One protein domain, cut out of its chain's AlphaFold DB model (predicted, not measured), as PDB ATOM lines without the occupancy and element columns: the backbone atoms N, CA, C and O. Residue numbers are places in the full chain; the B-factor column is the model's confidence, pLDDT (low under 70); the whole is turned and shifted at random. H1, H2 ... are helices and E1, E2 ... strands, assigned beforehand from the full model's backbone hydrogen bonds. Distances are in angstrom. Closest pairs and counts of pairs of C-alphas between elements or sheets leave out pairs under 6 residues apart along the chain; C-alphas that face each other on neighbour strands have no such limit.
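Overview. This is residues 25 to 190 of the 869 residues of the protein "Hypothetical protein" of Rotaria sp. Silwood1 (UniProt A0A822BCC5). H4 forms the core of a compact helical body: H1 and H5 run beside it at shallow tilts, H2 folds back along H1 as a helical hairpin, and H6 and H8 cross H4 steeply. A small hairpin of strands, E1 and E2, sits by residues 88 to 92 of H4, after a long loop. The printed part has 166 residues, with eight named helices and two named strands in the order H1, H2, H3, H4, E1, E2, H5, H6, H7, H8; the sheet, E1 - E2, is antiparallel. The class is mostly helix, the radius of gyration of the C-alphas is 15.9 A, and the spans are 48 by 38 by 30 A.

Along the chain. H1, residues 31 to 47, begins at C-alpha 31 (291.921, 224.427, 250.394) and is 24.3 A long. H2 is residues 53 to 66, 20.2 A, and H3 is residues 73 to 77. H4, residues 79 to 94, spans 22.4 A. The strands are E1, residues 107 to 109, and E2, residues 116 to 118. H5, residues 123 to 147, is the longest helix at 36.1 A, beginning at C-alpha 123 (264.605, 253.709, 240.802). H6, residues 149 to 166, spans 26.0 A; H7 is residues 172 to 175. H8, residues 177 to 188, spans 16.5 A and ends at C-alpha 188 (271.046, 231.399, 223.835).

Arrangement. H4 is the hub, touching four helices. It touches H1 at a shallow tilt of 16 degrees, the same way; the closest C-alphas, Gln 42 and Ile 81, are 6.4 A apart. It touches H5 at 23 degrees, a shallow tilt, opposite ways, closest at C-alphas Leu 92 and Phe 130, 5.6 A. H8 touches H4 at a steep tilt of 65 degrees, closest at C-alphas Met 86 and Gly 178, 4.3 A. H6 touches H4 at a steep tilt of 58 degrees, closest at C-alphas Thr 79 and Cys 155, 5.5 A. H1 and H2 form a hairpin, with C-alphas Phe 44 and Ala 59 closest at 5.1 A; H2 and H5 are apart. H3 touches H5, closest at C-alphas Phe 76 and Ala 144, 5.2 A. H7 touches H6, closest at C-alphas Ala 173 and Leu 163, 6.5 A. In the hairpin of E1 and E2, N 108 and O 117 are 2.9 A apart, and N 117 and O 108 2.8 A, within hydrogen-bond range. In H1, H2, H4, H5, H6 and H8 every O i to N i+4 pair is within hydrogen-bond range; H3 has 0 of 1, but 2 of 2 O i to N i+3 pairs, and H7 is too short for an O i to N i+4 pair.

Size, cuts and confidence. The two C-alphas farthest apart, those of Lys 26 and Asp 99, are 49.5 A apart. Residues 26 to 32 and 165 to 171 stand free. The printed part has no cut, and the link from H4 to E1, residues 95 to 106, is long. Mean pLDDT of the printed part is 83.1; it is under 70 at residues 69 to 70, 98 to 106, 165 to 175 and 189 to 190.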
ATOM      1  N   LYS A  25     299.556 233.706 244.322       87.19
ATOM      2  CA  LYS A  25     300.075 232.844 243.247       87.19
ATOM      3  C   LYS A  25     301.233 231.949 243.689       87.19
ATOM      4  O   LYS A  25     301.379 230.865 243.133       87.19
ATOM      5  N   LYS A  26     302.054 232.405 244.639       85.81
ATOM      6  CA  LYS A  26     303.206 231.652 245.163       85.81
ATOM      7  C   LYS A  26     302.812 230.667 246.260       85.81
ATOM      8  O   LYS A  26     303.503 229.675 246.454       85.81
ATOM      9  N   MET A  27     301.734 230.953 246.992       86.81
ATOM     10  CA  MET A  27     301.237 230.067 248.043       86.81
ATOM     11  C   MET A  27     300.848 228.689 247.486       86.81
ATOM     12  O   MET A  27     300.280 228.618 246.386       86.81
ATOM     13  N   PRO A  28     301.084 227.607 248.258       85.12
ATOM     14  CA  PRO A  28     300.701 226.255 247.858       85.12
ATOM     15  C   PRO A  28     299.200 226.186 247.579       85.12
ATOM     16  O   PRO A  28     298.413 226.928 248.179       85.12
ATOM     17  N   LYS A  29     298.782 225.304 246.666       88.25
ATOM     18  CA  LYS A  29     297.377 225.189 246.252       88.25
ATOM     19  C   LYS A  29     296.533 224.429 247.272       88.25
ATOM     20  O   LYS A  29     296.012 223.354 246.990       88.25
ATOM     21  N   SER A  30     296.424 225.001 248.469       86.00
ATOM     22  CA  SER A  30     295.693 224.446 249.604       86.00
ATOM     23  C   SER A  30     294.210 224.854 249.589       86.00
ATOM     24  O   SER A  30     293.850 225.904 249.033       86.00
ATOM     25  N   PRO A  31     293.330 224.066 250.236       85.19
ATOM     26  CA  PRO A  31     291.921 224.427 250.394       85.19
ATOM     27  C   PRO A  31     291.742 225.757 251.143       85.19
ATOM     28  O   PRO A  31     290.868 226.546 250.793       85.19
ATOM     29  N   GLU A  32     292.605 226.061 252.114       86.62
ATOM     30  CA  GLU A  32     292.575 227.322 252.867       86.62
ATOM     31  C   GLU A  32     292.821 228.542 251.977       86.62
ATOM     32  O   GLU A  32     292.101 229.542 252.058       86.62
ATOM     33  N   ARG A  33     293.810 228.451 251.081       91.19
ATOM     34  CA  ARG A  33     294.103 229.515 250.120       91.19
ATOM     35  C   ARG A  33     292.918 229.742 249.184       91.19
ATOM     36  O   ARG A  33     292.537 230.888 248.947       91.19
ATOM     37  N   ASN A  34     292.319 228.666 248.677       90.00
ATOM     38  CA  ASN A  34     291.156 228.757 247.794       90.00
ATOM     39  C   ASN A  34     289.961 229.396 248.517       90.00
ATOM     40  O   ASN A  34     289.352 230.315 247.974       90.00
ATOM     41  N   LYS A  35     289.711 229.024 249.778       90.12
ATOM     42  CA  LYS A  35     288.685 229.652 250.622       90.12
ATOM     43  C   LYS A  35     288.933 231.151 250.823       90.12
ATOM     44  O   LYS A  35     287.996 231.945 250.774       90.12
ATOM     45  N   ASN A  36     290.184 231.576 251.007       91.25
ATOM     46  CA  ASN A  36     290.514 233.003 251.090       91.25
ATOM     47  C   ASN A  36     290.198 233.730 249.768       91.25
ATOM     48  O   ASN A  36     289.526 234.763 249.768       91.25
ATOM     49  N   LEU A  37     290.606 233.162 248.628       92.38
ATOM     50  CA  LEU A  37     290.303 233.714 247.302       92.38
ATOM     51  C   LEU A  37     288.792 233.816 247.039       92.38
ATOM     52  O   LEU A  37     288.338 234.828 246.503       92.38
ATOM     53  N   GLU A  38     288.014 232.815 247.454       92.12
ATOM     54  CA  GLU A  38     286.549 232.823 247.387       92.12
ATOM     55  C   GLU A  38     285.956 233.988 248.180       92.12
ATOM     56  O   GLU A  38     285.189 234.778 247.624       92.12
ATOM     57  N   VAL A  39     286.363 234.151 249.444       92.38
ATOM     58  CA  VAL A  39     285.888 235.237 250.317       92.38
ATOM     59  C   VAL A  39     286.217 236.607 249.722       92.38
ATOM     60  O   VAL A  39     285.351 237.484 249.680       92.38
ATOM     61  N   GLN A  40     287.434 236.803 249.201       92.81
ATOM     62  CA  GLN A  40     287.799 238.061 248.538       92.81
ATOM     63  C   GLN A  40     286.986 238.298 247.260       92.81
ATOM     64  O   GLN A  40     286.551 239.422 246.998       92.81
ATOM     65  N   CYS A  41     286.738 237.255 246.465       93.38
ATOM     66  CA  CYS A  41     285.921 237.364 245.260       93.38
ATOM     67  C   CYS A  41     284.476 237.759 245.604       93.38
ATOM     68  O   CYS A  41     283.945 238.708 245.020       93.38
ATOM     69  N   GLN A  42     283.865 237.106 246.598       93.75
ATOM     70  CA  GLN A  42     282.538 237.464 247.108       93.75
ATOM     71  C   GLN A  42     282.502 238.907 247.616       93.75
ATOM     72  O   GLN A  42     281.583 239.659 247.281       93.75
ATOM     73  N   PHE A  43     283.522 239.326 248.370       93.75
ATOM     74  CA  PHE A  43     283.639 240.694 248.862       93.75
ATOM     75  C   PHE A  43     283.604 241.712 247.718       93.75
ATOM     76  O   PHE A  43     282.771 242.623 247.733       93.75
ATOM     77  N   PHE A  44     284.451 241.557 246.696       93.81
ATOM     78  CA  PHE A  44     284.483 242.503 245.577       93.81
ATOM     79  C   PHE A  44     283.226 242.442 244.707       93.81
ATOM     80  O   PHE A  44     282.777 243.486 244.229       93.81
ATOM     81  N   MET A  45     282.605 241.269 244.551       93.25
ATOM     82  CA  MET A  45     281.307 241.150 243.882       93.25
ATOM     83  C   MET A  45     280.222 241.957 244.595       93.25
ATOM     84  O   MET A  45     279.505 242.713 243.942       93.25
ATOM     85  N   VAL A  46     280.145 241.880 245.925       92.44
ATOM     86  CA  VAL A  46     279.195 242.687 246.704       92.44
ATOM     87  C   VAL A  46     279.573 244.171 246.673       92.44
ATOM     88  O   VAL A  46     278.711 245.035 246.543       92.44
ATOM     89  N   LYS A  47     280.863 244.525 246.719       92.00
ATOM     90  CA  LYS A  47     281.285 245.937 246.637       92.00
ATOM     91  C   LYS A  47     281.025 246.584 245.275       92.00
ATOM     92  O   LYS A  47     280.892 247.807 245.219       92.00
ATOM     93  N   ARG A  48     280.844 245.814 244.198       91.56
ATOM     94  CA  ARG A  48     280.359 246.351 242.912       91.56
ATOM     95  C   ARG A  48     278.922 246.867 242.964       91.56
ATOM     96  O   ARG A  48     278.563 247.667 242.106       91.56
ATOM     97  N   THR A  49     278.122 246.480 243.956       89.12
ATOM     98  CA  THR A  49     276.757 247.006 244.144       89.12
ATOM     99  C   THR A  49     276.703 248.181 245.122       89.12
ATOM    100  O   THR A  49     275.628 248.553 245.583       89.12
ATOM    101  N   HIS A  50     277.850 248.757 245.491       89.38
ATOM    102  CA  HIS A  50     277.920 249.854 246.450       89.38
ATOM    103  C   HIS A  50     277.309 251.155 245.897       89.38
ATOM    104  O   HIS A  50     277.425 251.450 244.713       89.38
ATOM    105  N   VAL A  51     276.712 251.980 246.766       85.50
ATOM    106  CA  VAL A  51     276.030 253.230 246.367       85.50
ATOM    107  C   VAL A  51     276.996 254.252 245.742       85.50
ATOM    108  O   VAL A  51     276.634 254.977 244.819       85.50
ATOM    109  N   ARG A  52     278.247 254.304 246.224       86.50
ATOM    110  CA  ARG A  52     279.297 255.204 245.702       86.50
ATOM    111  C   ARG A  52     279.997 254.624 244.477       86.50
ATOM    112  O   ARG A  52     280.583 253.545 244.573       86.50
ATOM    113  N   VAL A  53     280.011 255.379 243.379       87.00
ATOM    114  CA  VAL A  53     280.572 254.966 242.081       87.00
ATOM    115  C   VAL A  53     282.071 254.689 242.160       87.00
ATOM    116  O   VAL A  53     282.541 253.712 241.586       87.00
ATOM    117  N   GLU A  54     282.813 255.485 242.926       87.25
ATOM    118  CA  GLU A  54     284.266 255.365 243.058       87.25
ATOM    119  C   GLU A  54     284.669 254.028 243.695       87.25
ATOM    120  O   GLU A  54     285.645 253.407 243.287       87.25
ATOM    121  N   VAL A  55     283.873 253.541 244.654       89.62
ATOM    122  CA  VAL A  55     284.075 252.223 245.274       89.62
ATOM    123  C   VAL A  55     283.738 251.103 244.287       89.62
ATOM    124  O   VAL A  55     284.451 250.100 244.245       89.62
ATOM    125  N   ARG A  56     282.684 251.271 243.472       90.62
ATOM    126  CA  ARG A  56     282.291 250.276 242.461       90.62
ATOM    127  C   ARG A  56     283.384 250.072 241.415       90.62
ATOM    128  O   ARG A  56     283.684 248.926 241.089       90.62
ATOM    129  N   GLU A  57     283.970 251.154 240.902       89.81
ATOM    130  CA  GLU A  57     285.009 251.065 239.867       89.81
ATOM    131  C   GLU A  57     286.299 250.420 240.396       89.81
ATOM    132  O   GLU A  57     286.857 249.557 239.722       89.81
ATOM    133  N   GLU A  58     286.738 250.726 241.623       91.69
ATOM    134  CA  GLU A  58     287.898 250.035 242.217       91.69
ATOM    135  C   GLU A  58     287.606 248.548 242.478       91.69
ATOM    136  O   GLU A  58     288.405 247.685 242.115       91.69
ATOM    137  N   ALA A  59     286.431 248.216 243.032       92.44
ATOM    138  CA  ALA A  59     286.029 246.823 243.248       92.44
ATOM    139  C   ALA A  59     285.960 246.035 241.930       92.44
ATOM    140  O   ALA A  59     286.358 244.873 241.869       92.44
ATOM    141  N   LYS A  60     285.494 246.678 240.856       91.06
ATOM    142  CA  LYS A  60     285.481 246.128 239.500       91.06
ATOM    143  C   LYS A  60     286.888 245.800 239.001       91.06
ATOM    144  O   LYS A  60     287.081 244.703 238.481       91.06
ATOM    145  N   LEU A  61     287.854 246.701 239.177       90.62
ATOM    146  CA  LEU A  61     289.247 246.468 238.779       90.62
ATOM    147  C   LEU A  61     289.881 245.310 239.563       90.62
ATOM    148  O   LEU A  61     290.504 244.436 238.959       90.62
ATOM    149  N   TYR A  62     289.682 245.261 240.882       92.69
ATOM    150  CA  TYR A  62     290.203 244.172 241.718       92.69
ATOM    151  C   TYR A  62     289.578 242.823 241.374       92.69
ATOM    152  O   TYR A  62     290.292 241.828 241.246       92.69
ATOM    153  N   LEU A  63     288.269 242.798 241.127       91.44
ATOM    154  CA  LEU A  63     287.577 241.586 240.713       91.44
ATOM    155  C   LEU A  63     288.094 241.071 239.365       91.44
ATOM    156  O   LEU A  63     288.386 239.887 239.246       91.44
ATOM    157  N   TYR A  64     288.269 241.939 238.363       89.44
ATOM    158  CA  TYR A  64     288.840 241.523 237.075       89.44
ATOM    159  C   TYR A  64     290.300 241.078 237.179       89.44
ATOM    160  O   TYR A  64     290.722 240.213 236.419       89.44
ATOM    161  N   SER A  65     291.065 241.628 238.125       88.19
ATOM    162  CA  SER A  65     292.427 241.169 238.403       88.19
ATOM    163  C   SER A  65     292.444 239.742 238.975       88.19
ATOM    164  O   SER A  65     293.228 238.916 238.509       88.19
ATOM    165  N   LEU A  66     291.526 239.404 239.897       88.44
ATOM    166  CA  LEU A  66     291.362 238.029 240.409       88.44
ATOM    167  C   LEU A  66     290.847 237.063 239.338       88.44
ATOM    168  O   LEU A  66     291.380 235.967 239.178       88.44
ATOM    169  N   LEU A  67     289.836 237.499 238.586       84.25
ATOM    170  CA  LEU A  67     289.190 236.754 237.504       84.25
ATOM    171  C   LEU A  67     289.962 236.842 236.179       84.25
ATOM    172  O   LEU A  67     289.425 236.572 235.105       84.25
ATOM    173  N   SER A  68     291.228 237.242 236.212       80.25
ATOM    174  CA  SER A  68     292.067 237.195 235.023       80.25
ATOM    175  C   SER A  68     292.424 235.744 234.702       80.25
ATOM    176  O   SER A  68     292.733 234.956 235.598       80.25
ATOM    177  N   LYS A  69     292.467 235.397 233.408       66.00
ATOM    178  CA  LYS A  69     292.903 234.066 232.933       66.00
ATOM    179  C   LYS A  69     294.304 233.684 233.420       66.00
ATOM    180  O   LYS A  69     294.609 232.508 233.523       66.00
ATOM    181  N   ASN A  70     295.131 234.673 233.750       66.38
ATOM    182  CA  ASN A  70     296.494 234.468 234.240       66.38
ATOM    183  C   ASN A  70     296.594 234.553 235.776       66.38
ATOM    184  O   ASN A  70     297.702 234.599 236.315       66.38
ATOM    185  N   ALA A  71     295.467 234.680 236.483       79.19
ATOM    186  CA  ALA A  71     295.408 234.773 237.938       79.19
ATOM    187  C   ALA A  71     294.795 233.510 238.541       79.19
ATOM    188  O   ALA A  71     295.531 232.570 238.840       79.19
ATOM    189  N   PHE A  72     293.468 233.468 238.687       87.19
ATOM    190  CA  PHE A  72     292.776 232.367 239.357       87.19
ATOM    191  C   PHE A  72     291.551 231.911 238.552       87.19
ATOM    192  O   PHE A  72     290.410 232.181 238.931       87.19
ATOM    193  N   PRO A  73     291.756 231.189 237.435       83.31
ATOM    194  CA  PRO A  73     290.664 230.783 236.552       83.31
ATOM    195  C   PRO A  73     289.644 229.862 237.248       83.31
ATOM    196  O   PRO A  73     288.448 229.940 236.984       83.31
ATOM    197  N   HIS A  74     290.073 229.048 238.213       87.19
ATOM    198  CA  HIS A  74     289.180 228.160 238.965       87.19
ATOM    199  C   HIS A  74     288.028 228.889 239.694       87.19
ATOM    200  O   HIS A  74     287.008 228.266 239.979       87.19
ATOM    201  N   LEU A  75     288.140 230.203 239.940       89.50
ATOM    202  CA  LEU A  75     287.081 231.012 240.555       89.50
ATOM    203  C   LEU A  75     285.839 231.173 239.659       89.50
ATOM    204  O   LEU A  75     284.737 231.337 240.176       89.50
ATOM    205  N   PHE A  76     285.980 231.090 238.329       86.12
ATOM    206  CA  PHE A  76     284.836 231.188 237.407       86.12
ATOM    207  C   PHE A  76     283.865 230.016 237.523       86.12
ATOM    208  O   PHE A  76     282.666 230.177 237.315       86.12
ATOM    209  N   CYS A  77     284.390 228.836 237.842       84.75
ATOM    210  CA  CYS A  77     283.615 227.607 237.954       84.75
ATOM    211  C   CYS A  77     283.448 227.179 239.417       84.75
ATOM    212  O   CYS A  77     283.212 226.008 239.699       84.75
ATOM    213  N   ASN A  78     283.567 228.127 240.346       89.19
ATOM    214  CA  ASN A  78     283.349 227.887 241.761       89.19
ATOM    215  C   ASN A  78     281.864 228.046 242.107       89.19
ATOM    216  O   ASN A  78     281.265 229.095 241.849       89.19
ATOM    217  N   THR A  79     281.280 227.018 242.721       88.12
ATOM    218  CA  THR A  79     279.860 226.979 243.084       88.12
ATOM    219  C   THR A  79     279.466 228.161 243.963       88.12
ATOM    220  O   THR A  79     278.503 228.851 243.646       88.12
ATOM    221  N   ILE A  80     280.248 228.477 244.996       89.69
ATOM    222  CA  ILE A  80     279.953 229.558 245.945       89.69
ATOM    223  C   ILE A  80     279.899 230.916 245.229       89.69
ATOM    224  O   ILE A  80     279.016 231.739 245.485       89.69
ATOM    225  N   ILE A  81     280.818 231.153 244.292       92.12
ATOM    226  CA  ILE A  81     280.894 232.405 243.527       92.12
ATOM    227  C   ILE A  81     279.708 232.522 242.561       92.12
ATOM    228  O   ILE A  81     279.077 233.580 242.492       92.12
ATOM    229  N   ILE A  82     279.362 231.439 241.862       90.88
ATOM    230  CA  ILE A  82     278.212 231.386 240.947       90.88
ATOM    231  C   ILE A  82     276.894 231.593 241.713       90.88
ATOM    232  O   ILE A  82     276.054 232.392 241.292       90.88
ATOM    233  N   GLU A  83     276.727 230.950 242.870       90.19
ATOM    234  CA  GLU A  83     275.582 231.163 243.763       90.19
ATOM    235  C   GLU A  83     275.505 232.621 244.230       90.19
ATOM    236  O   GLU A  83     274.447 233.246 244.167       90.19
ATOM    237  N   THR A  84     276.637 233.203 244.637       91.88
ATOM    238  CA  THR A  84     276.714 234.611 245.052       91.88
ATOM    239  C   THR A  84     276.306 235.547 243.908       91.88
ATOM    240  O   THR A  84     275.532 236.478 244.124       91.88
ATOM    241  N   LEU A  85     276.759 235.283 242.677       92.62
ATOM    242  CA  LEU A  85     276.390 236.053 241.482       92.62
ATOM    243  C   LEU A  85     274.870 236.053 241.268       92.62
ATOM    244  O   LEU A  85     274.262 237.114 241.117       92.62
ATOM    245  N   MET A  86     274.256 234.867 241.282       90.19
ATOM    246  CA  MET A  86     272.815 234.704 241.081       90.19
ATOM    247  C   MET A  86     271.999 235.354 242.203       90.19
ATOM    248  O   MET A  86     271.004 236.027 241.923       90.19
ATOM    249  N   ASN A  87     272.436 235.199 243.454       89.81
ATOM    250  CA  ASN A  87     271.807 235.812 244.621       89.81
ATOM    251  C   ASN A  87     271.833 237.344 244.553       89.81
ATOM    252  O   ASN A  87     270.813 237.986 244.810       89.81
ATOM    253  N   ILE A  88     272.961 237.942 244.156       91.19
ATOM    254  CA  ILE A  88     273.070 239.399 243.999       91.19
ATOM    255  C   ILE A  88     272.117 239.899 242.906       91.19
ATOM    256  O   ILE A  88     271.381 240.855 243.146       91.19
ATOM    257  N   ILE A  89     272.066 239.243 241.739       91.19
ATOM    258  CA  ILE A  89     271.129 239.617 240.659       91.19
ATOM    259  C   ILE A  89     269.681 239.557 241.158       91.19
ATOM    260  O   ILE A  89     268.883 240.448 240.865       91.19
ATOM    261  N   ASN A  90     269.337 238.531 241.937       89.81
ATOM    262  CA  ASN A  90     268.001 238.385 242.499       89.81
ATOM    263  C   ASN A  90     267.659 239.495 243.508       89.81
ATOM    264  O   ASN A  90     266.579 240.075 243.433       89.81
ATOM    265  N   ILE A  91     268.588 239.847 244.404       88.00
ATOM    266  CA  ILE A  91     268.411 240.944 245.371       88.00
ATOM    267  C   ILE A  91     268.270 242.294 244.656       88.00
ATOM    268  O   ILE A  91     267.400 243.091 245.009       88.00
ATOM    269  N   LEU A  92     269.084 242.551 243.628       87.94
ATOM    270  CA  LEU A  92     268.984 243.772 242.826       87.94
ATOM    271  C   LEU A  92     267.652 243.835 242.070       87.94
ATOM    272  O   LEU A  92     267.014 244.883 242.069       87.94
ATOM    273  N   SER A  93     267.182 242.717 241.509       88.75
ATOM    274  CA  SER A  93     265.852 242.644 240.892       88.75
ATOM    275  C   SER A  93     264.739 242.906 241.904       88.75
ATOM    276  O   SER A  93     263.806 243.641 241.603       88.75
ATOM    277  N   TYR A  94     264.836 242.345 243.112       85.25
ATOM    278  CA  TYR A  94     263.868 242.577 244.186       85.25
ATOM    279  C   TYR A  94     263.786 244.061 244.580       85.25
ATOM    280  O   TYR A  94     262.710 244.558 244.919       85.25
ATOM    281  N   SER A  95     264.906 244.786 244.488       84.44
ATOM    282  CA  SER A  95     264.966 246.225 244.772       84.44
ATOM    283  C   SER A  95     264.200 247.100 243.769       84.44
ATOM    284  O   SER A  95     263.903 248.252 244.093       84.44
ATOM    285  N   LEU A  96     263.885 246.574 242.578       84.44
ATOM    286  CA  LEU A  96     263.156 247.281 241.519       84.44
ATOM    287  C   LEU A  96     261.632 247.195 241.667       84.44
ATOM    288  O   LEU A  96     260.929 247.984 241.048       84.44
ATOM    289  N   ASN A  97     261.116 246.262 242.473       83.12
ATOM    290  CA  ASN A  97     259.674 246.130 242.673       83.12
ATOM    291  C   ASN A  97     259.104 247.392 243.341       83.12
ATOM    292  O   ASN A  97     259.697 247.902 244.298       83.12
ATOM    293  N   GLU A  98     257.942 247.852 242.866       68.31
ATOM    294  CA  GLU A  98     257.305 249.111 243.286       68.31
ATOM    295  C   GLU A  98     257.136 249.205 244.815       68.31
ATOM    296  O   GLU A  98     257.511 250.211 245.420       68.31
ATOM    297  N   ASP A  99     256.743 248.104 245.463       67.75
ATOM    298  CA  ASP A  99     256.563 247.996 246.920       67.75
ATOM    299  C   ASP A  99     257.850 248.211 247.745       67.75
ATOM    300  O   ASP A  99     257.811 248.445 248.957       67.75
ATOM    301  N   ASN A 100     259.025 248.108 247.116       67.06
ATOM    302  CA  ASN A 100     260.329 248.156 247.780       67.06
ATOM    303  C   ASN A 100     261.087 249.472 247.551       67.06
ATOM    304  O   ASN A 100     262.200 249.634 248.071       67.06
ATOM    305  N   LEU A 101     260.521 250.435 246.814       67.31
ATOM    306  CA  LEU A 101     261.169 251.734 246.589       67.31
ATOM    307  C   LEU A 101     261.442 252.471 247.907       67.31
ATOM    308  O   LEU A 101     262.524 253.029 248.073       67.31
ATOM    309  N   HIS A 102     260.532 252.373 248.880       64.88
ATOM    310  CA  HIS A 102     260.629 253.050 250.181       64.88
ATOM    311  C   HIS A 102     261.725 252.490 251.115       64.88
ATOM    312  O   HIS A 102     262.083 253.135 252.098       64.88
ATOM    313  N   LYS A 103     262.305 251.317 250.819       65.94
ATOM    314  CA  LYS A 103     263.288 250.613 251.672       65.94
ATOM    315  C   LYS A 103     264.749 251.024 251.411       65.94
ATOM    316  O   LYS A 103     265.644 250.185 251.415       65.94
ATOM    317  N   VAL A 104     265.013 252.308 251.165       59.50
ATOM    318  CA  VAL A 104     266.350 252.828 250.788       59.50
ATOM    319  C   VAL A 104     267.426 252.567 251.864       59.50
ATOM    320  O   VAL A 104     268.595 252.362 251.544       59.50
ATOM    321  N   THR A 105     267.040 252.509 253.142       56.88
ATOM    322  CA  THR A 105     267.943 252.257 254.284       56.88
ATOM    323  C   THR A 105     268.057 250.781 254.681       56.88
ATOM    324  O   THR A 105     268.798 250.455 255.607       56.88
ATOM    325  N   ALA A 106     267.344 249.871 254.008       62.72
ATOM    326  CA  ALA A 106     267.369 248.456 254.353       62.72
ATOM    327  C   ALA A 106     268.662 247.794 253.854       62.72
ATOM    328  O   ALA A 106     268.951 247.763 252.657       62.72
ATOM    329  N   HIS A 107     269.433 247.230 254.783       74.38
ATOM    330  CA  HIS A 107     270.572 246.377 254.469       74.38
ATOM    331  C   HIS A 107     270.080 244.953 254.196       74.38
ATOM    332  O   HIS A 107     269.665 244.240 255.109       74.38
ATOM    333  N   HIS A 108     270.134 244.525 252.936       79.50
ATOM    334  CA  HIS A 108     269.763 243.167 252.549       79.50
ATOM    335  C   HIS A 108     270.982 242.250 252.625       79.50
ATOM    336  O   HIS A 108     271.951 242.442 251.888       79.50
ATOM    337  N   ARG A 109     270.944 241.255 253.516       84.25
ATOM    338  CA  ARG A 109     271.998 240.239 253.616       84.25
ATOM    339  C   ARG A 109     272.014 239.379 252.357       84.25
ATOM    340  O   ARG A 109     270.972 238.883 251.932       84.25
ATOM    341  N   VAL A 110     273.198 239.193 251.784       83.75
ATOM    342  CA  VAL A 110     273.393 238.265 250.669       83.75
ATOM    343  C   VAL A 110     273.485 236.842 251.244       83.75
ATOM    344  O   VAL A 110     274.327 236.623 252.122       83.75
ATOM    345  N   PRO A 111     272.642 235.888 250.793       83.12
ATOM    346  CA  PRO A 111     272.682 234.495 251.241       83.12
ATOM    347  C   PRO A 111     274.091 233.900 251.168       83.12
ATOM    348  O   PRO A 111     274.859 234.242 250.270       83.12
ATOM    349  N   ASN A 112     274.433 233.028 252.121       79.00
ATOM    350  CA  ASN A 112     275.743 232.367 252.232       79.00
ATOM    351  C   ASN A 112     276.946 233.323 252.349       79.00
ATOM    352  O   ASN A 112     278.087 232.931 252.114       79.00
ATOM    353  N   THR A 113     276.710 234.580 252.750       85.06
ATOM    354  CA  THR A 113     277.769 235.549 253.058       85.06
ATOM    355  C   THR A 113     277.456 236.357 254.321       85.06
ATOM    356  O   THR A 113     276.320 236.419 254.807       85.06
ATOM    357  N   ASN A 114     278.479 237.038 254.836       85.31
ATOM    358  CA  ASN A 114     278.349 238.007 255.928       85.31
ATOM    359  C   ASN A 114     278.175 239.449 255.420       85.31
ATOM    360  O   ASN A 114     278.259 240.393 256.203       85.31
ATOM    361  N   TYR A 115     277.951 239.639 254.116       88.12
ATOM    362  CA  TYR A 115     277.867 240.958 253.500       88.12
ATOM    363  C   TYR A 115     276.419 241.383 253.241       88.12
ATOM    364  O   TYR A 115     275.523 240.565 253.016       88.12
ATOM    365  N   THR A 116     276.194 242.696 253.244       86.75
ATOM    366  CA  THR A 116     274.883 243.306 253.001       86.75
ATOM    367  C   THR A 116     274.939 244.306 251.856       86.75
ATOM    368  O   THR A 116     275.904 245.068 251.745       86.75
ATOM    369  N   ILE A 117     273.874 244.365 251.065       86.88
ATOM    370  CA  ILE A 117     273.681 245.348 249.997       86.88
ATOM    371  C   ILE A 117     272.752 246.449 250.505       86.88
ATOM    372  O   ILE A 117     271.687 246.164 251.049       86.88
ATOM    373  N   GLN A 118     273.167 247.702 250.325       85.44
ATOM    374  CA  GLN A 118     272.322 248.879 250.520       85.44
ATOM    375  C   GLN A 118     271.757 249.307 249.163       85.44
ATOM    376  O   GLN A 118     272.506 249.393 248.186       85.44
ATOM    377  N   PHE A 119     270.454 249.568 249.093       82.88
ATOM    378  CA  PHE A 119     269.813 249.997 247.853       82.88
ATOM    379  C   PHE A 119     270.078 251.468 247.537       82.88
ATOM    380  O   PHE A 119     270.225 252.295 248.431       82.88
ATOM    381  N   ALA A 120     270.123 251.793 246.244       82.12
ATOM    382  CA  ALA A 120     270.223 253.173 245.789       82.12
ATOM    383  C   ALA A 120     268.905 253.935 246.011       82.12
ATOM    384  O   ALA A 120     267.820 253.344 246.020       82.12
ATOM    385  N   ASP A 121     269.002 255.255 246.144       81.38
ATOM    386  CA  ASP A 121     267.872 256.106 246.532       81.38
ATOM    387  C   ASP A 121     266.815 256.263 245.426       81.38
ATOM    388  O   ASP A 121     265.640 256.457 245.723       81.38
ATOM    389  N   THR A 122     267.209 256.159 244.150       84.19
ATOM    390  CA  THR A 122     266.313 256.346 242.998       84.19
ATOM    391  C   THR A 122     266.126 255.059 242.199       84.19
ATOM    392  O   THR A 122     267.063 254.273 242.036       84.19
ATOM    393  N   HIS A 123     264.921 254.862 241.652       85.38
ATOM    394  CA  HIS A 123     264.605 253.709 240.802       85.38
ATOM    395  C   HIS A 123     265.531 253.621 239.578       85.38
ATOM    396  O   HIS A 123     266.057 252.553 239.284       85.38
ATOM    397  N   GLU A 124     265.825 254.752 238.927       87.12
ATOM    398  CA  GLU A 124     266.754 254.813 237.789       87.12
ATOM    399  C   GLU A 124     268.151 254.281 238.140       87.12
ATOM    400  O   GLU A 124     268.693 253.451 237.413       87.12
ATOM    401  N   LYS A 125     268.711 254.676 239.294       85.75
ATOM    402  CA  LYS A 125     270.027 254.190 239.746       85.75
ATOM    403  C   LYS A 125     270.002 252.708 240.110       85.75
ATOM    404  O   LYS A 125     270.994 252.014 239.889       85.75
ATOM    405  N   ARG A 126     268.895 252.208 240.677       88.44
ATOM    406  CA  ARG A 126     268.712 250.766 240.931       88.44
ATOM    407  C   ARG A 126     268.675 249.986 239.619       88.44
ATOM    408  O   ARG A 126     269.316 248.941 239.528       88.44
ATOM    409  N   LEU A 127     267.983 250.504 238.605       89.12
ATOM    410  CA  LEU A 127     267.882 249.882 237.284       89.12
ATOM    411  C   LEU A 127     269.233 249.874 236.560       89.12
ATOM    412  O   LEU A 127     269.629 248.847 236.012       89.12
ATOM    413  N   GLU A 128     269.976 250.981 236.614       89.44
ATOM    414  CA  GLU A 128     271.342 251.075 236.089       89.44
ATOM    415  C   GLU A 128     272.268 250.040 236.754       89.44
ATOM    416  O   GLU A 128     272.963 249.292 236.066       89.44
ATOM    417  N   LEU A 129     272.235 249.947 238.090       88.81
ATOM    418  CA  LEU A 129     272.993 248.958 238.865       88.81
ATOM    419  C   LEU A 129     272.634 247.519 238.494       88.81
ATOM    420  O   LEU A 129     273.527 246.688 238.328       88.81
ATOM    421  N   PHE A 130     271.339 247.228 238.377       91.38
ATOM    422  CA  PHE A 130     270.843 245.915 237.985       91.38
ATOM    423  C   PHE A 130     271.346 245.530 236.590       91.38
ATOM    424  O   PHE A 130     271.976 244.483 236.448       91.38
ATOM    425  N   ASN A 131     271.155 246.393 235.589       91.88
ATOM    426  CA  ASN A 131     271.590 246.134 234.215       91.88
ATOM    427  C   ASN A 131     273.113 245.950 234.129       91.88
ATOM    428  O   ASN A 131     273.581 244.960 233.572       91.88
ATOM    429  N   ALA A 132     273.889 246.828 234.774       90.38
ATOM    430  CA  ALA A 132     275.348 246.725 234.795       90.38
ATOM    431  C   ALA A 132     275.846 245.421 235.447       90.38
ATOM    432  O   ALA A 132     276.865 244.860 235.032       90.38
ATOM    433  N   PHE A 133     275.150 244.924 236.475       92.25
ATOM    434  CA  PHE A 133     275.508 243.666 237.127       92.25
ATOM    435  C   PHE A 133     275.052 242.437 236.323       92.25
ATOM    436  O   PHE A 133     275.764 241.434 236.298       92.25
ATOM    437  N   VAL A 134     273.923 242.517 235.612       91.56
ATOM    438  CA  VAL A 134     273.494 241.486 234.651       91.56
ATOM    439  C   VAL A 134     274.495 241.361 233.503       91.56
ATOM    440  O   VAL A 134     274.880 240.242 233.167       91.56
ATOM    441  N   ASP A 135     274.984 242.474 232.954       90.38
ATOM    442  CA  ASP A 135     276.016 242.464 231.910       90.38
ATOM    443  C   ASP A 135     277.344 241.890 232.418       90.38
ATOM    444  O   ASP A 135     277.994 241.098 231.734       90.38
ATOM    445  N   PHE A 136     277.726 242.200 233.660       90.38
ATOM    446  CA  PHE A 136     278.847 241.513 234.299       90.38
ATOM    447  C   PHE A 136     278.594 240.000 234.395       90.38
ATOM    448  O   PHE A 136     279.458 239.217 233.999       90.38
ATOM    449  N   GLY A 137     277.406 239.585 234.843       89.75
ATOM    450  CA  GLY A 137     277.012 238.178 234.911       89.75
ATOM    451  C   GLY A 137     277.101 237.463 233.560       89.75
ATOM    452  O   GLY A 137     277.675 236.380 233.501       89.75
ATOM    453  N   ARG A 138     276.641 238.093 232.470       87.25
ATOM    454  CA  ARG A 138     276.799 237.594 231.088       87.25
ATOM    455  C   ARG A 138     278.252 237.264 230.778       87.25
ATOM    456  O   ARG A 138     278.584 236.120 230.481       87.25
ATOM    457  N   THR A 139     279.122 238.264 230.918       87.56
ATOM    458  CA  THR A 139     280.549 238.106 230.606       87.56
ATOM    459  C   THR A 139     281.217 237.055 231.490       87.56
ATOM    460  O   THR A 139     282.067 236.303 231.019       87.56
ATOM    461  N   PHE A 140     280.808 236.949 232.758       89.50
ATOM    462  CA  PHE A 140     281.318 235.950 233.693       89.50
ATOM    463  C   PHE A 140     280.968 234.523 233.247       89.50
ATOM    464  O   PHE A 140     281.849 233.668 233.166       89.50
ATOM    465  N   ILE A 141     279.700 234.275 232.906       86.56
ATOM    466  CA  ILE A 141     279.208 232.971 232.432       86.56
ATOM    467  C   ILE A 141     279.878 232.588 231.115       86.56
ATOM    468  O   ILE A 141     280.270 231.438 230.945       86.56
ATOM    469  N   GLU A 142     280.033 233.528 230.183       84.69
ATOM    470  CA  GLU A 142     280.695 233.266 228.901       84.69
ATOM    471  C   GLU A 142     282.135 232.785 229.093       84.69
ATOM    472  O   GLU A 142     282.553 231.823 228.442       84.69
ATOM    473  N   GLN A 143     282.886 233.403 230.012       85.25
ATOM    474  CA  GLN A 143     284.223 232.920 230.361       85.25
ATOM    475  C   GLN A 143     284.160 231.551 231.052       85.25
ATOM    476  O   GLN A 143     284.913 230.656 230.675       85.25
ATOM    477  N   ALA A 144     283.226 231.335 231.982       85.38
ATOM    478  CA  ALA A 144     283.053 230.040 232.642       85.38
ATOM    479  C   ALA A 144     282.704 228.905 231.648       85.38
ATOM    480  O   ALA A 144     283.272 227.818 231.733       85.38
ATOM    481  N   LEU A 145     281.852 229.160 230.646       82.94
ATOM    482  CA  LEU A 145     281.483 228.210 229.581       82.94
ATOM    483  C   LEU A 145     282.633 227.893 228.623       82.94
ATOM    484  O   LEU A 145     282.705 226.793 228.066       82.94
ATOM    485  N   MET A 146     283.529 228.855 228.412       79.75
ATOM    486  CA  MET A 146     284.761 228.641 227.654       79.75
ATOM    487  C   MET A 146     285.737 227.723 228.397       79.75
ATOM    488  O   MET A 146     286.548 227.066 227.748       79.75
ATOM    489  N   MET A 147     285.652 227.685 229.728       77.81
ATOM    490  CA  MET A 147     286.601 227.019 230.617       77.81
ATOM    491  C   MET A 147     286.133 225.623 231.031       77.81
ATOM    492  O   MET A 147     286.779 224.639 230.687       77.81
ATOM    493  N   SER A 148     284.998 225.525 231.724       83.94
ATOM    494  CA  SER A 148     284.386 224.250 232.111       83.94
ATOM    495  C   SER A 148     282.862 224.331 231.985       83.94
ATOM    496  O   SER A 148     282.149 224.663 232.939       83.94
ATOM    497  N   PRO A 149     282.324 224.059 230.783       84.25
ATOM    498  CA  PRO A 149     280.887 224.079 230.554       84.25
ATOM    499  C   PRO A 149     280.143 222.979 231.322       84.25
ATOM    500  O   PRO A 149     278.993 223.204 231.692       84.25
ATOM    501  N   THR A 150     280.751 221.807 231.553       84.50
ATOM    502  CA  THR A 150     280.067 220.711 232.268       84.50
ATOM    503  C   THR A 150     279.892 221.047 233.747       84.50
ATOM    504  O   THR A 150     278.782 220.957 234.274       84.50
ATOM    505  N   LEU A 151     280.950 221.551 234.391       86.06
ATOM    506  CA  LEU A 151     280.906 221.945 235.795       86.06
ATOM    507  C   LEU A 151     279.975 223.139 236.017       86.06
ATOM    508  O   LEU A 151     279.164 223.108 236.936       86.06
ATOM    509  N   LEU A 152     280.016 224.156 235.146       88.88
ATOM    510  CA  LEU A 152     279.118 225.311 235.250       88.88
ATOM    511  C   LEU A 152     277.639 224.909 235.164       88.88
ATOM    512  O   LEU A 152     276.839 225.356 235.988       88.88
ATOM    513  N   LYS A 153     277.277 224.063 234.186       87.69
ATOM    514  CA  LYS A 153     275.913 223.524 234.057       87.69
ATOM    515  C   LYS A 153     275.496 222.812 235.347       87.69
ATOM    516  O   LYS A 153     274.427 223.103 235.880       87.69
ATOM    517  N   SER A 154     276.373 221.963 235.883       90.81
ATOM    518  CA  SER A 154     276.123 221.236 237.128       90.81
ATOM    519  C   SER A 154     275.982 222.162 238.348       90.81
ATOM    520  O   SER A 154     275.103 221.932 239.176       90.81
ATOM    521  N   CYS A 155     276.771 223.242 238.448       90.62
ATOM    522  CA  CYS A 155     276.655 224.245 239.517       90.62
ATOM    523  C   CYS A 155     275.287 224.933 239.501       90.62
ATOM    524  O   CYS A 155     274.661 225.101 240.546       90.62
ATOM    525  N   ILE A 156     274.814 225.322 238.313       89.19
ATOM    526  CA  ILE A 156     273.519 225.991 238.158       89.19
ATOM    527  C   ILE A 156     272.380 225.022 238.494       89.19
ATOM    528  O   ILE A 156     271.487 225.392 239.251       89.19
ATOM    529  N   GLN A 157     272.434 223.774 238.017       90.25
ATOM    530  CA  GLN A 157     271.456 222.737 238.379       90.25
ATOM    531  C   GLN A 157     271.445 222.463 239.889       90.25
ATOM    532  O   GLN A 157     270.373 222.364 240.475       90.25
ATOM    533  N   GLN A 158     272.609 222.395 240.545       89.31
ATOM    534  CA  GLN A 158     272.666 222.199 241.997       89.31
ATOM    535  C   GLN A 158     272.030 223.365 242.755       89.31
ATOM    536  O   GLN A 158     271.276 223.145 243.701       89.31
ATOM    537  N   TYR A 159     272.310 224.602 242.344       88.25
ATOM    538  CA  TYR A 159     271.691 225.771 242.959       88.25
ATOM    539  C   TYR A 159     270.163 225.740 242.834       88.25
ATOM    540  O   TYR A 159     269.457 226.104 243.771       88.25
ATOM    541  N   MET A 160     269.643 225.257 241.703       86.19
ATOM    542  CA  MET A 160     268.204 225.069 241.544       86.19
ATOM    543  C   MET A 160     267.624 224.068 242.541       86.19
ATOM    544  O   MET A 160     266.618 224.377 243.174       86.19
ATOM    545  N   LEU A 161     268.262 222.906 242.700       86.00
ATOM    546  CA  LEU A 161     267.812 221.879 243.644       86.00
ATOM    547  C   LEU A 161     267.803 222.419 245.081       86.00
ATOM    548  O   LEU A 161     266.824 222.235 245.799       86.00
ATOM    549  N   LYS A 162     268.837 223.179 245.473       82.75
ATOM    550  CA  LYS A 162     268.880 223.856 246.782       82.75
ATOM    551  C   LYS A 162     267.711 224.826 246.971       82.75
ATOM    552  O   LYS A 162     267.075 224.822 248.019       82.75
ATOM    553  N   LEU A 163     267.395 225.637 245.955       78.81
ATOM    554  CA  LEU A 163     266.269 226.577 246.021       78.81
ATOM    555  C   LEU A 163     264.910 225.876 246.162       78.81
ATOM    556  O   LEU A 163     264.024 226.418 246.825       78.81
ATOM    557  N   GLU A 164     264.735 224.714 245.530       73.12
ATOM    558  CA  GLU A 164     263.525 223.893 245.657       73.12
ATOM    559  C   GLU A 164     263.401 223.275 247.060       73.12
ATOM    560  O   GLU A 164     262.303 223.246 247.618       73.12
ATOM    561  N   GLN A 165     264.520 222.862 247.662       69.75
ATOM    562  CA  GLN A 165     264.567 222.259 249.000       69.75
ATOM    563  C   GLN A 165     264.379 223.280 250.136       69.75
ATOM    564  O   GLN A 165     263.585 223.056 251.051       69.75
ATOM    565  N   GLU A 166     265.067 224.425 250.087       65.25
ATOM    566  CA  GLU A 166     265.048 225.440 251.157       65.25
ATOM    567  C   GLU A 166     263.683 226.130 251.319       65.25
ATOM    568  O   GLU A 166     263.384 226.716 252.363       65.25
ATOM    569  N   LYS A 167     262.834 226.097 250.285       55.06
ATOM    570  CA  LYS A 167     261.518 226.742 250.291       55.06
ATOM    571  C   LYS A 167     260.511 225.816 249.625       55.06
ATOM    572  O   LYS A 167     260.441 225.789 248.404       55.06
ATOM    573  N   LYS A 168     259.662 225.150 250.425       47.84
ATOM    574  CA  LYS A 168     258.480 224.347 250.021       47.84
ATOM    575  C   LYS A 168     257.404 225.146 249.239       47.84
ATOM    576  O   LYS A 168     256.214 225.048 249.522       47.84
ATOM    577  N   ILE A 169     257.791 226.007 248.298       44.84
ATOM    578  CA  ILE A 169     256.931 226.929 247.556       44.84
ATOM    579  C   ILE A 169     257.317 226.862 246.076       44.84
ATOM    580  O   ILE A 169     258.314 227.436 245.639       44.84
ATOM    581  N   SER A 170     256.437 226.247 245.288       52.34
ATOM    582  CA  SER A 170     256.489 226.050 243.828       52.34
ATOM    583  C   SER A 170     256.698 227.313 242.972       52.34
ATOM    584  O   SER A 170     256.831 227.223 241.751       52.34
ATOM    585  N   ASN A 171     256.702 228.504 243.577       52.00
ATOM    586  CA  ASN A 171     256.746 229.792 242.883       52.00
ATOM    587  C   ASN A 171     258.093 230.525 243.016       52.00
ATOM    588  O   ASN A 171     258.342 231.454 242.252       52.00
ATOM    589  N   ALA A 172     258.981 230.117 243.933       51.16
ATOM    590  CA  ALA A 172     260.218 230.854 244.220       51.16
ATOM    591  C   ALA A 172     261.286 230.698 243.121       51.16
ATOM    592  O   ALA A 172     261.852 231.698 242.681       51.16
ATOM    593  N   ALA A 173     261.507 229.481 242.606       53.34
ATOM    594  CA  ALA A 173     262.414 229.253 241.473       53.34
ATOM    595  C   ALA A 173     261.939 229.984 240.201       53.34
ATOM    596  O   ALA A 173     262.746 230.564 239.478       53.34
ATOM    597  N   ARG A 174     260.614 230.052 239.981       57.12
ATOM    598  CA  ARG A 174     259.993 230.787 238.861       57.12
ATOM    599  C   ARG A 174     260.181 232.307 238.951       57.12
ATOM    600  O   ARG A 174     260.155 232.975 237.923       57.12
ATOM    601  N   GLN A 175     260.368 232.852 240.155       66.69
ATOM    602  CA  GLN A 175     260.539 234.289 240.403       66.69
ATOM    603  C   GLN A 175     262.000 234.702 240.651       66.69
ATOM    604  O   GLN A 175     262.291 235.897 240.711       66.69
ATOM    605  N   HIS A 176     262.934 233.750 240.773       81.88
ATOM    606  CA  HIS A 176     264.342 234.044 241.033       81.88
ATOM    607  C   HIS A 176     265.021 234.628 239.784       81.88
ATOM    608  O   HIS A 176     265.519 233.899 238.916       81.88
ATOM    609  N   LYS A 177     265.075 235.964 239.679       83.25
ATOM    610  CA  LYS A 177     265.534 236.651 238.458       83.25
ATOM    611  C   LYS A 177     266.967 236.285 238.079       83.25
ATOM    612  O   LYS A 177     267.265 236.149 236.898       83.25
ATOM    613  N   GLY A 178     267.827 236.052 239.072       83.06
ATOM    614  CA  GLY A 178     269.196 235.590 238.844       83.06
ATOM    615  C   GLY A 178     269.266 234.258 238.099       83.06
ATOM    616  O   GLY A 178     270.110 234.107 237.230       83.06
ATOM    617  N   LEU A 179     268.344 233.329 238.364       84.69
ATOM    618  CA  LEU A 179     268.338 232.010 237.725       84.69
ATOM    619  C   LEU A 179     267.792 232.106 236.297       84.69
ATOM    620  O   LEU A 179     268.392 231.571 235.370       84.69
ATOM    621  N   HIS A 180     266.704 232.860 236.112       83.31
ATOM    622  CA  HIS A 180     266.134 233.127 234.789       83.31
ATOM    623  C   HIS A 180     267.167 233.735 233.837       83.31
ATOM    624  O   HIS A 180     267.284 233.321 232.688       83.31
ATOM    625  N   VAL A 181     267.920 234.725 234.319       83.88
ATOM    626  CA  VAL A 181     268.983 235.381 233.554       83.88
ATOM    627  C   VAL A 181     270.039 234.356 233.113       83.88
ATOM    628  O   VAL A 181     270.431 234.341 231.953       83.88
ATOM    629  N   MET A 182     270.444 233.436 233.994       82.88
ATOM    630  CA  MET A 182     271.408 232.374 233.661       82.88
ATOM    631  C   MET A 182     270.846 231.382 232.632       82.88
ATOM    632  O   MET A 182     271.555 230.991 231.708       82.88
ATOM    633  N   TRP A 183     269.576 230.993 232.755       78.81
ATOM    634  CA  TRP A 183     268.886 230.115 231.801       78.81
ATOM    635  C   TRP A 183     268.747 230.712 230.408       78.81
ATOM    636  O   TRP A 183     268.965 230.022 229.408       78.81
ATOM    637  N   GLU A 184     268.410 231.996 230.332       81.81
ATOM    638  CA  GLU A 184     268.377 232.730 229.073       81.81
ATOM    639  C   GLU A 184     269.747 232.658 228.388       81.81
ATOM    640  O   GLU A 184     269.820 232.325 227.206       81.81
ATOM    641  N   TYR A 185     270.848 232.833 229.126       78.94
ATOM    642  CA  TYR A 185     272.179 232.663 228.535       78.94
ATOM    643  C   TYR A 185     272.496 231.230 228.168       78.94
ATOM    644  O   TYR A 185     272.979 231.010 227.071       78.94
ATOM    645  N   LEU A 186     272.213 230.238 229.008       78.25
ATOM    646  CA  LEU A 186     272.507 228.846 228.654       78.25
ATOM    647  C   LEU A 186     271.734 228.380 227.413       78.25
ATOM    648  O   LEU A 186     272.273 227.620 226.611       78.25
ATOM    649  N   SER A 187     270.499 228.848 227.228       75.75
ATOM    650  CA  SER A 187     269.688 228.527 226.047       75.75
ATOM    651  C   SER A 187     270.143 229.283 224.792       75.75
ATOM    652  O   SER A 187     270.149 228.720 223.691       75.75
ATOM    653  N   THR A 188     270.583 230.537 224.940       71.50
ATOM    654  CA  THR A 188     271.046 231.399 223.835       71.50
ATOM    655  C   THR A 188     272.542 231.302 223.547       71.50
ATOM    656  O   THR A 188     272.973 231.686 222.453       71.50
ATOM    657  N   TYR A 189     273.325 230.668 224.415       62.94
ATOM    658  CA  TYR A 189     274.737 230.394 224.196       62.94
ATOM    659  C   TYR A 189     274.892 229.290 223.152       62.94
ATOM    660  O   TYR A 189     274.569 228.125 223.370       62.94
ATOM    661  N   SER A 190     275.366 229.681 221.976       52.25
ATOM    662  CA  SER A 190     275.904 228.769 220.978       52.25
ATOM    663  C   SER A 190     277.389 229.056 220.932       52.25
ATOM    664  O   SER A 190     277.782 230.209 220.732       52.25
TER     665      SER A 190